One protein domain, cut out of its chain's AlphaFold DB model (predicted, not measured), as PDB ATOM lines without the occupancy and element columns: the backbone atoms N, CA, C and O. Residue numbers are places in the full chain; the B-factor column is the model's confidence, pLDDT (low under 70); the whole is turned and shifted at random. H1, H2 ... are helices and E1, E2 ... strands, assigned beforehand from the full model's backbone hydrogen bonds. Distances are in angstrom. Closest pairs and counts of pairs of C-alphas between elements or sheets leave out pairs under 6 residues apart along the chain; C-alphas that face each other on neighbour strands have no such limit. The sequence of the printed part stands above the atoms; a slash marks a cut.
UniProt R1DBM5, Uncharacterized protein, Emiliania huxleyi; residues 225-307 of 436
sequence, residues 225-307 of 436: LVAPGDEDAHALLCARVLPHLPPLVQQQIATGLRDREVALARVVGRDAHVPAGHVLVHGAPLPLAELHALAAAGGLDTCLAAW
ATOM      1  N   LEU A 225      40.225  11.770  -9.278       79.56
ATOM      2  CA  LEU A 225      41.552  12.314  -9.577       79.56
ATOM      3  C   LEU A 225      41.941  13.364  -8.540       79.56
ATOM      4  O   LEU A 225      41.126  14.196  -8.154       79.56
ATOM      5  N   VAL A 226      43.200  13.353  -8.116       82.62
ATOM      6  CA  VAL A 226      43.749  14.284  -7.119       82.62
ATOM      7  C   VAL A 226      44.907  15.077  -7.725       82.62
ATOM      8  O   VAL A 226      45.644  14.557  -8.572       82.62
ATOM      9  N   ALA A 227      45.091  16.322  -7.283       78.38
ATOM     10  CA  ALA A 227      46.252  17.126  -7.651       78.38
ATOM     11  C   ALA A 227      47.575  16.429  -7.246       78.38
ATOM     12  O   ALA A 227      47.694  15.923  -6.124       78.38
ATOM     13  N   PRO A 228      48.599  16.387  -8.121       76.00
ATOM     14  CA  PRO A 228      49.902  15.840  -7.775       76.00
ATOM     15  C   PRO A 228      50.538  16.617  -6.619       76.00
ATOM     16  O   PRO A 228      50.589  17.843  -6.646       76.00
ATOM     17  N   GLY A 229      51.069  15.893  -5.632       78.44
ATOM     18  CA  GLY A 229      51.723  16.476  -4.454       78.44
ATOM     19  C   GLY A 229      50.791  16.746  -3.269       78.44
ATOM     20  O   GLY A 229      51.277  17.120  -2.207       78.44
ATOM     21  N   ASP A 230      49.485  16.509  -3.418       82.19
ATOM     22  CA  ASP A 230      48.513  16.592  -2.324       82.19
ATOM     23  C   ASP A 230      48.378  15.227  -1.615       82.19
ATOM     24  O   ASP A 230      47.442  14.450  -1.833       82.19
ATOM     25  N   GLU A 231      49.402  14.877  -0.828       81.81
ATOM     26  CA  GLU A 231      49.491  13.575  -0.148       81.81
ATOM     27  C   GLU A 231      48.383  13.384   0.902       81.81
ATOM     28  O   GLU A 231      47.877  12.271   1.062       81.81
ATOM     29  N   ASP A 232      47.948  14.465   1.559       78.19
ATOM     30  CA  ASP A 232      46.885  14.435   2.569       78.19
ATOM     31  C   ASP A 232      45.522  14.118   1.937       78.19
ATOM     32  O   ASP A 232      44.789  13.258   2.439       78.19
ATOM     33  N   ALA A 233      45.200  14.734   0.791       75.50
ATOM     34  CA  ALA A 233      43.997  14.415   0.025       75.50
ATOM     35  C   ALA A 233      43.990  12.962  -0.458       75.50
ATOM     36  O   ALA A 233      42.994  12.247  -0.314       75.50
ATOM     37  N   HIS A 234      45.117  12.507  -1.010       77.38
ATOM     38  CA  HIS A 234      45.271  11.139  -1.491       77.38
ATOM     39  C   HIS A 234      45.119  10.119  -0.350       77.38
ATOM     40  O   HIS A 234      44.411   9.121  -0.507       77.38
ATOM     41  N   ALA A 235      45.720  10.378   0.816       80.62
ATOM     42  CA  ALA A 235      45.606   9.525   1.995       80.62
ATOM     43  C   ALA A 235      44.176   9.488   2.559       80.62
ATOM     44  O   ALA A 235      43.661   8.401   2.841       80.62
ATOM     45  N   LEU A 236      43.514  10.648   2.675       79.69
ATOM     46  CA  LEU A 236      42.123  10.754   3.128       79.69
ATOM     47  C   LEU A 236      41.185   9.945   2.226       79.69
ATOM     48  O   LEU A 236      40.382   9.153   2.724       79.69
ATOM     49  N   LEU A 237      41.311  10.117   0.907       76.62
ATOM     50  CA  LEU A 237      40.517   9.382  -0.073       76.62
ATOM     51  C   LEU A 237      40.821   7.890  -0.001       76.62
ATOM     52  O   LEU A 237      39.897   7.109   0.158       76.62
ATOM     53  N   CYS A 238      42.084   7.464  -0.006       78.12
ATOM     54  CA  CYS A 238      42.414   6.039   0.108       78.12
ATOM     55  C   CYS A 238      41.813   5.391   1.367       78.12
ATOM     56  O   CYS A 238      41.293   4.278   1.291       78.12
ATOM     57  N   ALA A 239      41.854   6.078   2.513       79.69
ATOM     58  CA  ALA A 239      41.313   5.570   3.773       79.69
ATOM     59  C   ALA A 239      39.779   5.463   3.771       79.69
ATOM     60  O   ALA A 239      39.228   4.553   4.388       79.69
ATOM     61  N   ARG A 240      39.089   6.382   3.085       78.19
ATOM     62  CA  ARG A 240      37.619   6.445   3.047       78.19
ATOM     63  C   ARG A 240      37.001   5.705   1.874       78.19
ATOM     64  O   ARG A 240      35.882   5.243   1.997       78.19
ATOM     65  N   VAL A 241      37.719   5.557   0.770       71.62
ATOM     66  CA  VAL A 241      37.268   4.855  -0.435       71.62
ATOM     67  C   VAL A 241      37.339   3.347  -0.246       71.62
ATOM     68  O   VAL A 241      36.417   2.661  -0.672       71.62
ATOM     69  N   LEU A 242      38.384   2.832   0.422       70.81
ATOM     70  CA  LEU A 242      38.592   1.389   0.607       70.81
ATOM     71  C   LEU A 242      37.332   0.640   1.065       70.81
ATOM     72  O   LEU A 242      36.974  -0.333   0.408       70.81
ATOM     73  N   PRO A 243      36.636   1.081   2.134       75.50
ATOM     74  CA  PRO A 243      35.452   0.391   2.642       75.50
ATOM     75  C   PRO A 243      34.282   0.339   1.650       75.50
ATOM     76  O   PRO A 243      33.431  -0.540   1.769       75.50
ATOM     77  N   HIS A 244      34.249   1.253   0.674       66.88
ATOM     78  CA  HIS A 244      33.196   1.355  -0.344       66.88
ATOM     79  C   HIS A 244      33.563   0.662  -1.665       66.88
ATOM     80  O   HIS A 244      32.746   0.624  -2.584       66.88
ATOM     81  N   LEU A 245      34.774   0.107  -1.792       63.31
ATOM     82  CA  LEU A 245      35.167  -0.672  -2.971       63.31
ATOM     83  C   LEU A 245      34.462  -2.034  -2.997       63.31
ATOM     84  O   LEU A 245      34.083  -2.547  -1.944       63.31
ATOM     85  N   PRO A 246      34.338  -2.694  -4.161       64.00
ATOM     86  CA  PRO A 246      33.894  -4.082  -4.195       64.00
ATOM     87  C   PRO A 246      34.775  -4.965  -3.285       64.00
ATOM     88  O   PRO A 246      35.999  -4.799  -3.301       64.00
ATOM     89  N   PRO A 247      34.208  -5.925  -2.526       55.34
ATOM     90  CA  PRO A 247      34.957  -6.797  -1.614       55.34
ATOM     91  C   PRO A 247      36.174  -7.481  -2.248       55.34
ATOM     92  O   PRO A 247      37.211  -7.592  -1.603       55.34
ATOM     93  N   LEU A 248      36.089  -7.851  -3.530       49.75
ATOM     94  CA  LEU A 248      37.208  -8.404  -4.295       49.75
ATOM     95  C   LEU A 248      38.389  -7.425  -4.403       49.75
ATOM     96  O   LEU A 248      39.540  -7.819  -4.237       49.75
ATOM     97  N   VAL A 249      38.111  -6.142  -4.650       57.19
ATOM     98  CA  VAL A 249      39.134  -5.087  -4.730       57.19
ATOM     99  C   VAL A 249      39.706  -4.810  -3.337       57.19
ATOM    100  O   VAL A 249      40.918  -4.674  -3.189       57.19
ATOM    101  N   GLN A 250      38.863  -4.811  -2.298       63.91
ATOM    102  CA  GLN A 250      39.316  -4.696  -0.906       63.91
ATOM    103  C   GLN A 250      40.243  -5.855  -0.514       63.91
ATOM    104  O   GLN A 250      41.298  -5.624   0.077       63.91
ATOM    105  N   GLN A 251      39.892  -7.089  -0.887       53.94
ATOM    106  CA  GLN A 251      40.691  -8.283  -0.629       53.94
ATOM    107  C   GLN A 251      42.021  -8.239  -1.384       53.94
ATOM    108  O   GLN A 251      43.057  -8.480  -0.774       53.94
ATOM    109  N   GLN A 252      42.019  -7.863  -2.667       56.91
ATOM    110  CA  GLN A 252      43.244  -7.676  -3.457       56.91
ATOM    111  C   GLN A 252      44.187  -6.651  -2.817       56.91
ATOM    112  O   GLN A 252      45.398  -6.860  -2.766       56.91
ATOM    113  N   ILE A 253      43.629  -5.563  -2.279       59.94
ATOM    114  CA  ILE A 253      44.394  -4.548  -1.553       59.94
ATOM    115  C   ILE A 253      44.925  -5.097  -0.215       59.94
ATOM    116  O   ILE A 253      46.065  -4.808   0.158       59.94
ATOM    117  N   ALA A 254      44.128  -5.892   0.501       58.81
ATOM    118  CA  ALA A 254      44.489  -6.460   1.798       58.81
ATOM    119  C   ALA A 254      45.549  -7.573   1.706       58.81
ATOM    120  O   ALA A 254      46.362  -7.713   2.619       58.81
ATOM    121  N   THR A 255      45.589  -8.339   0.610       59.94
ATOM    122  CA  THR A 255      46.512  -9.474   0.447       59.94
ATOM    123  C   THR A 255      47.939  -9.086   0.036       59.94
ATOM    124  O   THR A 255      48.802  -9.963  -0.007       59.94
ATOM    125  N   GLY A 256      48.248  -7.805  -0.221       49.72
ATOM    126  CA  GLY A 256      49.645  -7.378  -0.379       49.72
ATOM    127  C   GLY A 256      49.895  -5.969  -0.932       49.72
ATOM    128  O   GLY A 256      49.251  -5.505  -1.869       49.72
ATOM    129  N   LEU A 257      50.936  -5.315  -0.394       41.31
ATOM    130  CA  LEU A 257      51.361  -3.938  -0.709       41.31
ATOM    131  C   LEU A 257      51.680  -3.663  -2.194       41.31
ATOM    132  O   LEU A 257      51.607  -2.508  -2.598       41.31
ATOM    133  N   ARG A 258      52.019  -4.675  -3.012       53.81
ATOM    134  CA  ARG A 258      52.368  -4.473  -4.437       53.81
ATOM    135  C   ARG A 258      51.151  -4.355  -5.360       53.81
ATOM    136  O   ARG A 258      51.230  -3.637  -6.350       53.81
ATOM    137  N   ASP A 259      50.034  -4.991  -5.013       59.25
ATOM    138  CA  ASP A 259      48.784  -4.899  -5.783       59.25
ATOM    139  C   ASP A 259      47.882  -3.767  -5.275       59.25
ATOM    140  O   ASP A 259      47.038  -3.260  -6.014       59.25
ATOM    141  N   ARG A 260      48.115  -3.309  -4.038       67.56
ATOM    142  CA  ARG A 260      47.397  -2.193  -3.417       67.56
ATOM    143  C   ARG A 260      47.460  -0.908  -4.240       67.56
ATOM    144  O   ARG A 260      46.417  -0.312  -4.479       67.56
ATOM    145  N   GLU A 261      48.647  -0.478  -4.669       67.56
ATOM    146  CA  GLU A 261      48.790   0.758  -5.457       67.56
ATOM    147  C   GLU A 261      48.151   0.632  -6.843       67.56
ATOM    148  O   GLU A 261      47.516   1.570  -7.310       67.56
ATOM    149  N   VAL A 262      48.242  -0.541  -7.475       66.38
ATOM    150  CA  VAL A 262      47.643  -0.796  -8.795       66.38
ATOM    151  C   VAL A 262      46.116  -0.827  -8.717       66.38
ATOM    152  O   VAL A 262      45.446  -0.279  -9.590       66.38
ATOM    153  N   ALA A 263      45.556  -1.453  -7.681       65.75
ATOM    154  CA  ALA A 263      44.118  -1.485  -7.442       65.75
ATOM    155  C   ALA A 263      43.577  -0.097  -7.065       65.75
ATOM    156  O   ALA A 263      42.548   0.317  -7.594       65.75
ATOM    157  N   LEU A 264      44.296   0.651  -6.219       69.31
ATOM    158  CA  LEU A 264      43.931   2.023  -5.862       69.31
ATOM    159  C   LEU A 264      44.034   2.975  -7.050       69.31
ATOM    160  O   LEU A 264      43.122   3.770  -7.227       69.31
ATOM    161  N   ALA A 265      45.044   2.844  -7.914       73.25
ATOM    162  CA  ALA A 265      45.198   3.672  -9.114       73.25
ATOM    163  C   ALA A 265      44.036   3.538 -10.115       73.25
ATOM    164  O   ALA A 265      43.857   4.407 -10.964       73.25
ATOM    165  N   ARG A 266      43.230   2.469 -10.021       68.00
ATOM    166  CA  ARG A 266      41.993   2.309 -10.808       68.00
ATOM    167  C   ARG A 266      40.829   3.133 -10.268       68.00
ATOM    168  O   ARG A 266      39.865   3.340 -10.991       68.00
ATOM    169  N   VAL A 267      40.904   3.564  -9.011       70.38
ATOM    170  CA  VAL A 267      39.830   4.287  -8.319       70.38
ATOM    171  C   VAL A 267      40.223   5.737  -8.056       70.38
ATOM    172  O   VAL A 267      39.433   6.649  -8.276       70.38
ATOM    173  N   VAL A 268      41.459   5.939  -7.611       78.94
ATOM    174  CA  VAL A 268      42.053   7.220  -7.249       78.94
ATOM    175  C   VAL A 268      43.351   7.382  -8.038       78.94
ATOM    176  O   VAL A 268      44.342   6.708  -7.768       78.94
ATOM    177  N   GLY A 269      43.345   8.267  -9.031       81.00
ATOM    178  CA  GLY A 269      44.531   8.646  -9.796       81.00
ATOM    179  C   GLY A 269      45.076  10.018  -9.407       81.00
ATOM    180  O   GLY A 269      44.450  10.774  -8.663       81.00
ATOM    181  N   ARG A 270      46.246  10.362  -9.951       81.88
ATOM    182  CA  ARG A 270      46.809  11.720  -9.894       81.88
ATOM    183  C   ARG A 270      46.769  12.339 -11.287       81.88
ATOM    184  O   ARG A 270      47.142  11.666 -12.245       81.88
ATOM    185  N   ASP A 271      46.371  13.604 -11.396       78.81
ATOM    186  CA  ASP A 271      46.353  14.330 -12.673       78.81
ATOM    187  C   ASP A 271      46.794  15.787 -12.482       78.81
ATOM    188  O   ASP A 271      46.206  16.536 -11.705       78.81
ATOM    189  N   ALA A 272      47.840  16.190 -13.210       78.06
ATOM    190  CA  ALA A 272      48.435  17.525 -13.147       78.06
ATOM    191  C   ALA A 272      47.482  18.666 -13.538       78.06
ATOM    192  O   ALA A 272      47.776  19.821 -13.240       78.06
ATOM    193  N   HIS A 273      46.356  18.361 -14.182       82.25
ATOM    194  CA  HIS A 273      45.331  19.343 -14.526       82.25
ATOM    195  C   HIS A 273      44.352  19.620 -13.377       82.25
ATOM    196  O   HIS A 273      43.559  20.557 -13.478       82.25
ATOM    197  N   VAL A 274      44.394  18.848 -12.284       82.38
ATOM    198  CA  VAL A 274      43.593  19.130 -11.087       82.38
ATOM    199  C   VAL A 274      44.233  20.296 -10.324       82.38
ATOM    200  O   VAL A 274      45.405  20.197  -9.948       82.38
ATOM    201  N   PRO A 275      43.505  21.403 -10.075       85.25
ATOM    202  CA  PRO A 275      44.039  22.527  -9.314       85.25
ATOM    203  C   PRO A 275      44.496  22.103  -7.915       85.25
ATOM    204  O   PRO A 275      43.867  21.257  -7.279       85.25
ATOM    205  N   ALA A 276      45.560  22.724  -7.400       86.31
ATOM    206  CA  ALA A 276      46.009  22.484  -6.030       86.31
ATOM    207  C   ALA A 276      44.862  22.713  -5.025       86.31
ATOM    208  O   ALA A 276      44.069  23.652  -5.169       86.31
ATOM    209  N   GLY A 277      44.755  21.834  -4.024       86.75
ATOM    210  CA  GLY A 277      43.665  21.861  -3.049       86.75
ATOM    211  C   GLY A 277      42.296  21.474  -3.618       86.75
ATOM    212  O   GLY A 277      41.286  21.829  -3.014       86.75
ATOM    213  N   HIS A 278      42.239  20.787  -4.764       87.81
ATOM    214  CA  HIS A 278      41.011  20.228  -5.334       87.81
ATOM    215  C   HIS A 278      41.150  18.730  -5.631       87.81
ATOM    216  O   HIS A 278      42.242  18.196  -5.828       87.81
ATOM    217  N   VAL A 279      40.000  18.066  -5.703       83.69
ATOM    218  CA  VAL A 279      39.824  16.682  -6.149       83.69
ATOM    219  C   VAL A 279      38.773  16.689  -7.255       83.69
ATOM    220  O   VAL A 279      37.758  17.361  -7.115       83.69
ATOM    221  N   LEU A 280      38.975  15.953  -8.345       79.94
ATOM    222  CA  LEU A 280      37.904  15.677  -9.303       79.94
ATOM    223  C   LEU A 280      37.215  14.371  -8.913       79.94
ATOM    224  O   LEU A 280      37.857  13.326  -8.877       79.94
ATOM    225  N   VAL A 281      35.908  14.412  -8.679       78.19
ATOM    226  CA  VAL A 281      35.079  13.217  -8.480       78.19
ATOM    227  C   VAL A 281      34.134  13.118  -9.669       78.19
ATOM    228  O   VAL A 281      33.325  14.015  -9.891       78.19
ATOM    229  N   HIS A 282      34.273  12.072 -10.485       73.00
ATOM    230  CA  HIS A 282      33.557  11.928 -11.757       73.00
ATOM    231  C   HIS A 282      33.662  13.171 -12.666       73.00
ATOM    232  O   HIS A 282      32.697  13.584 -13.303       73.00
ATOM    233  N   GLY A 283      34.845  13.793 -12.698       75.19
ATOM    234  CA  GLY A 283      35.112  14.996 -13.491       75.19
ATOM    235  C   GLY A 283      34.606  16.311 -12.883       75.19
ATOM    236  O   GLY A 283      34.883  17.369 -13.445       75.19
ATOM    237  N   ALA A 284      33.916  16.284 -11.737       77.06
ATOM    238  CA  ALA A 284      33.495  17.487 -11.022       77.06
ATOM    239  C   ALA A 284      34.558  17.914  -9.991       77.06
ATOM    240  O   ALA A 284      34.907  17.105  -9.127       77.06
ATOM    241  N   PRO A 285      35.075  19.156 -10.047       82.44
ATOM    242  CA  PRO A 285      36.023  19.653  -9.059       82.44
ATOM    243  C   PRO A 285      35.348  19.914  -7.714       82.44
ATOM    244  O   PRO A 285      34.329  20.596  -7.638       82.44
ATOM    245  N   LEU A 286      35.970  19.411  -6.652       83.31
ATOM    246  CA  LEU A 286      35.586  19.614  -5.266       83.31
ATOM    247  C   LEU A 286      36.788  20.164  -4.481       83.31
ATOM    248  O   LEU A 286      37.854  19.538  -4.500       83.31
ATOM    249  N   PRO A 287      36.653  21.304  -3.782       90.44
ATOM    250  CA  PRO A 287      37.701  21.806  -2.904       90.44
ATOM    251  C   PRO A 287      38.010  20.815  -1.779       90.44
ATOM    252  O   PRO A 287      37.114  20.284  -1.120       90.44
ATOM    253  N   LEU A 288      39.291  20.606  -1.493       85.25
ATOM    254  CA  LEU A 288      39.747  19.680  -0.458       85.25
ATOM    255  C   LEU A 288      39.218  20.067   0.934       85.25
ATOM    256  O   LEU A 288      38.852  19.201   1.726       85.25
ATOM    257  N   ALA A 289      39.110  21.368   1.221       86.19
ATOM    258  CA  ALA A 289      38.527  21.866   2.467       86.19
ATOM    259  C   ALA A 289      37.060  21.431   2.644       86.19
ATOM    260  O   ALA A 289      36.648  21.085   3.751       86.19
ATOM    261  N   GLU A 290      36.284  21.391   1.557       85.38
ATOM    262  CA  GLU A 290      34.903  20.903   1.576       85.38
ATOM    263  C   GLU A 290      34.852  19.387   1.760       85.38
ATOM    264  O   GLU A 290      34.030  18.892   2.529       85.38
ATOM    265  N   LEU A 291      35.775  18.646   1.135       83.06
ATOM    266  CA  LEU A 291      35.909  17.204   1.341       83.06
ATOM    267  C   LEU A 291      36.227  16.870   2.811       83.06
ATOM    268  O   LEU A 291      35.610  15.972   3.388       83.06
ATOM    269  N   HIS A 292      37.133  17.619   3.448       83.62
ATOM    270  CA  HIS A 292      37.422  17.479   4.879       83.62
ATOM    271  C   HIS A 292      36.220  17.837   5.754       83.62
ATOM    272  O   HIS A 292      35.933  17.113   6.708       83.62
ATOM    273  N   ALA A 293      35.499  18.916   5.435       83.88
ATOM    274  CA  ALA A 293      34.295  19.301   6.164       83.88
ATOM    275  C   ALA A 293      33.197  18.223   6.056       83.88
ATOM    276  O   ALA A 293      32.598  17.849   7.065       83.88
ATOM    277  N   LEU A 294      32.994  17.656   4.861       79.31
ATOM    278  CA  LEU A 294      32.086  16.529   4.622       79.31
ATOM    279  C   LEU A 294      32.508  15.279   5.397       79.31
ATOM    280  O   LEU A 294      31.657  14.602   5.973       79.31
ATOM    281  N   ALA A 295      33.805  14.968   5.438       80.50
ATOM    282  CA  ALA A 295      34.327  13.841   6.204       80.50
ATOM    283  C   ALA A 295      34.121  14.034   7.714       80.50
ATOM    284  O   ALA A 295      33.659  13.116   8.391       80.50
ATOM    285  N   ALA A 296      34.408  15.229   8.238       82.81
ATOM    286  CA  ALA A 296      34.232  15.566   9.651       82.81
ATOM    287  C   ALA A 296      32.759  15.518  10.089       82.81
ATOM    288  O   ALA A 296      32.462  15.130  11.215       82.81
ATOM    289  N   ALA A 297      31.838  15.862   9.187       83.69
ATOM    290  CA  ALA A 297      30.399  15.781   9.419       83.69
ATOM    291  C   ALA A 297      29.807  14.370   9.203       83.69
ATOM    292  O   ALA A 297      28.599  14.196   9.345       83.69
ATOM    293  N   GLY A 298      30.611  13.370   8.810       80.44
ATOM    294  CA  GLY A 298      30.128  12.031   8.432       80.44
ATOM    295  C   GLY A 298      29.334  11.987   7.115       80.44
ATOM    296  O   GLY A 298      28.793  10.946   6.743       80.44
ATOM    297  N   GLY A 299      29.264  13.103   6.384       76.56
ATOM    298  CA  GLY A 299      28.553  13.219   5.112       76.56
ATOM    299  C   GLY A 299      29.288  12.558   3.947       76.56
ATOM    300  O   GLY A 299      28.642  12.079   3.019       76.56
ATOM    301  N   LEU A 300      30.622  12.465   4.008       75.62
ATOM    302  CA  LEU A 300      31.424  11.890   2.924       75.62
ATOM    303  C   LEU A 300      31.073  10.421   2.648       75.62
ATOM    304  O   LEU A 300      30.839  10.065   1.499       75.62
ATOM    305  N   ASP A 301      30.960   9.589   3.686       70.25
ATOM    306  CA  ASP A 301      30.590   8.175   3.528       70.25
ATOM    307  C   ASP A 301      29.184   8.019   2.921       70.25
ATOM    308  O   ASP A 301      28.944   7.128   2.110       70.25
ATOM    309  N   THR A 302      28.270   8.944   3.240       70.50
ATOM    310  CA  THR A 302      26.923   8.989   2.651       70.50
ATOM    311  C   THR A 302      26.971   9.368   1.168       70.50
ATOM    312  O   THR A 302      26.283   8.752   0.356       70.50
ATOM    313  N   CYS A 303      27.800  10.347   0.790       67.56
ATOM    314  CA  CYS A 303      27.995  10.743  -0.606       67.56
ATOM    315  C   CYS A 303      28.634   9.622  -1.437       67.56
ATOM    316  O   CYS A 303      28.160   9.337  -2.533       67.56
ATOM    317  N   LEU A 304      29.665   8.954  -0.908       70.81
ATOM    318  CA  LEU A 304      30.332   7.837  -1.584       70.81
ATOM    319  C   LEU A 304      29.414   6.615  -1.731       70.81
ATOM    320  O   LEU A 304      29.441   5.947  -2.760       70.81
ATOM    321  N   ALA A 305      28.553   6.354  -0.745       65.62
ATOM    322  CA  ALA A 305      27.536   5.310  -0.847       65.62
ATOM    323  C   ALA A 305      26.435   5.653  -1.870       65.62
ATOM    324  O   ALA A 305      25.903   4.761  -2.528       65.62
ATOM    325  N   ALA A 306      26.086   6.936  -2.017       66.19
ATOM    326  CA  ALA A 306      25.101   7.397  -2.997       66.19
ATOM    327  C   ALA A 306      25.650   7.415  -4.436       66.19
ATOM    328  O   ALA A 306      24.876   7.288  -5.390       66.19
ATOM    329  N   TRP A 307      26.968   7.556  -4.597       66.00
ATOM    330  CA  TRP A 307      27.656   7.624  -5.886       66.00
ATOM    331  C   TRP A 307      28.782   6.590  -5.946       66.00
ATOM    332  O   TRP A 307      29.913   6.894  -5.564       66.00
TER     333      TRP A 307
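What this domain is: This is residues 225 to 307 of the 436 residues of an uncharacterized protein of Emiliania huxleyi (UniProt R1DBM5). One helix, H1, runs through the middle, and the rest of the chain goes round it as an open ring: H2 and H3 as a touching pair, then the short strand E1, the small hairpin of E2 and E3, and H4 and H5 meeting at a corner. The ring is thinly joined to H1, with few close C-alpha pairs, and it stays open between H5 and H2. The printed part has 83 residues, with five named helices and three named strands in the order H1, H2, H3, E1, E2, E3, H4, H5; the one sheet, E2 - E3, is antiparallel, and the class is mostly helix. The whole is compact, with a radius of gyration of the C-alphas of 12.6 A, and rounded, with spans of 32 by 28 by 20 A.

Where its parts are: Look first at the sheet: E2 is residues 278 to 281, 9.7 A long, and E3 is residues 284 to 287, 10.1 A. Find C-alpha 231 at (49.491, 13.575, -0.148); from there H1, residues 231 to 244, runs 20.4 A to C-alpha 244 at (33.196, 1.355, -0.344). H2 is residues 247 to 254, 10.1 A; H3 residues 257 to 265, 12.9 A; E1 residues 268 to 270, 7.1 A. H4, residues 288 to 296, is 12.2 A long, and H5, residues 299 to 306, runs 10.6 A to C-alpha 306 at (25.101, 7.397, -2.997).

How they stand to each other: E2 and E3 form an antiparallel hairpin at 146 degrees; look for N 279 and O 286, 2.9 A apart, and N 286 and O 279, 2.8 A. E1 pairs with no named strand, but E1 and E2 are near each other, with 6 pairs of C-alphas within 10 A. The closest C-alphas of H1 and E1 are those of Cys 238 and Val 268, 7.5 A apart. H1 and H4 are close but not clearly touching; their closest C-alphas are those of Ala 233 and Leu 288, 6.8 A apart. With residues 240 to 244 alone H1 touches H5, at a steep tilt of 49 degrees, the same way; the closest C-alphas are those of His 244 and Ala 305, 6.9 A. H4 and H5 only just touch, only at the corner by their link, with 3 pairs of C-alphas within 8 A, the closest being those of Leu 294 and Leu 300, 5.0 A; they are about perpendicular, at 88 degrees. H2 touches H3, with the C-alphas of Ile 253 and Arg 260 closest at 4.2 A. H2 and H5 are apart. Every O i to N i+4 pair is within hydrogen-bond range in H2, H4 and H5, against 8 of 10 in H1 and 3 of 5 in H3.

The domain as a whole: The two C-alphas farthest apart are those of Thr 255 and Pro 275, at 33.5 A. The printed part has no cut, and no link is long; E1 to E2, with 7 residues, is short and the others are tight. The mean pLDDT of the printed part is 73.7; look for values under 70 at residues 244 to 264, 266, 303 and 305 to 307 of this model.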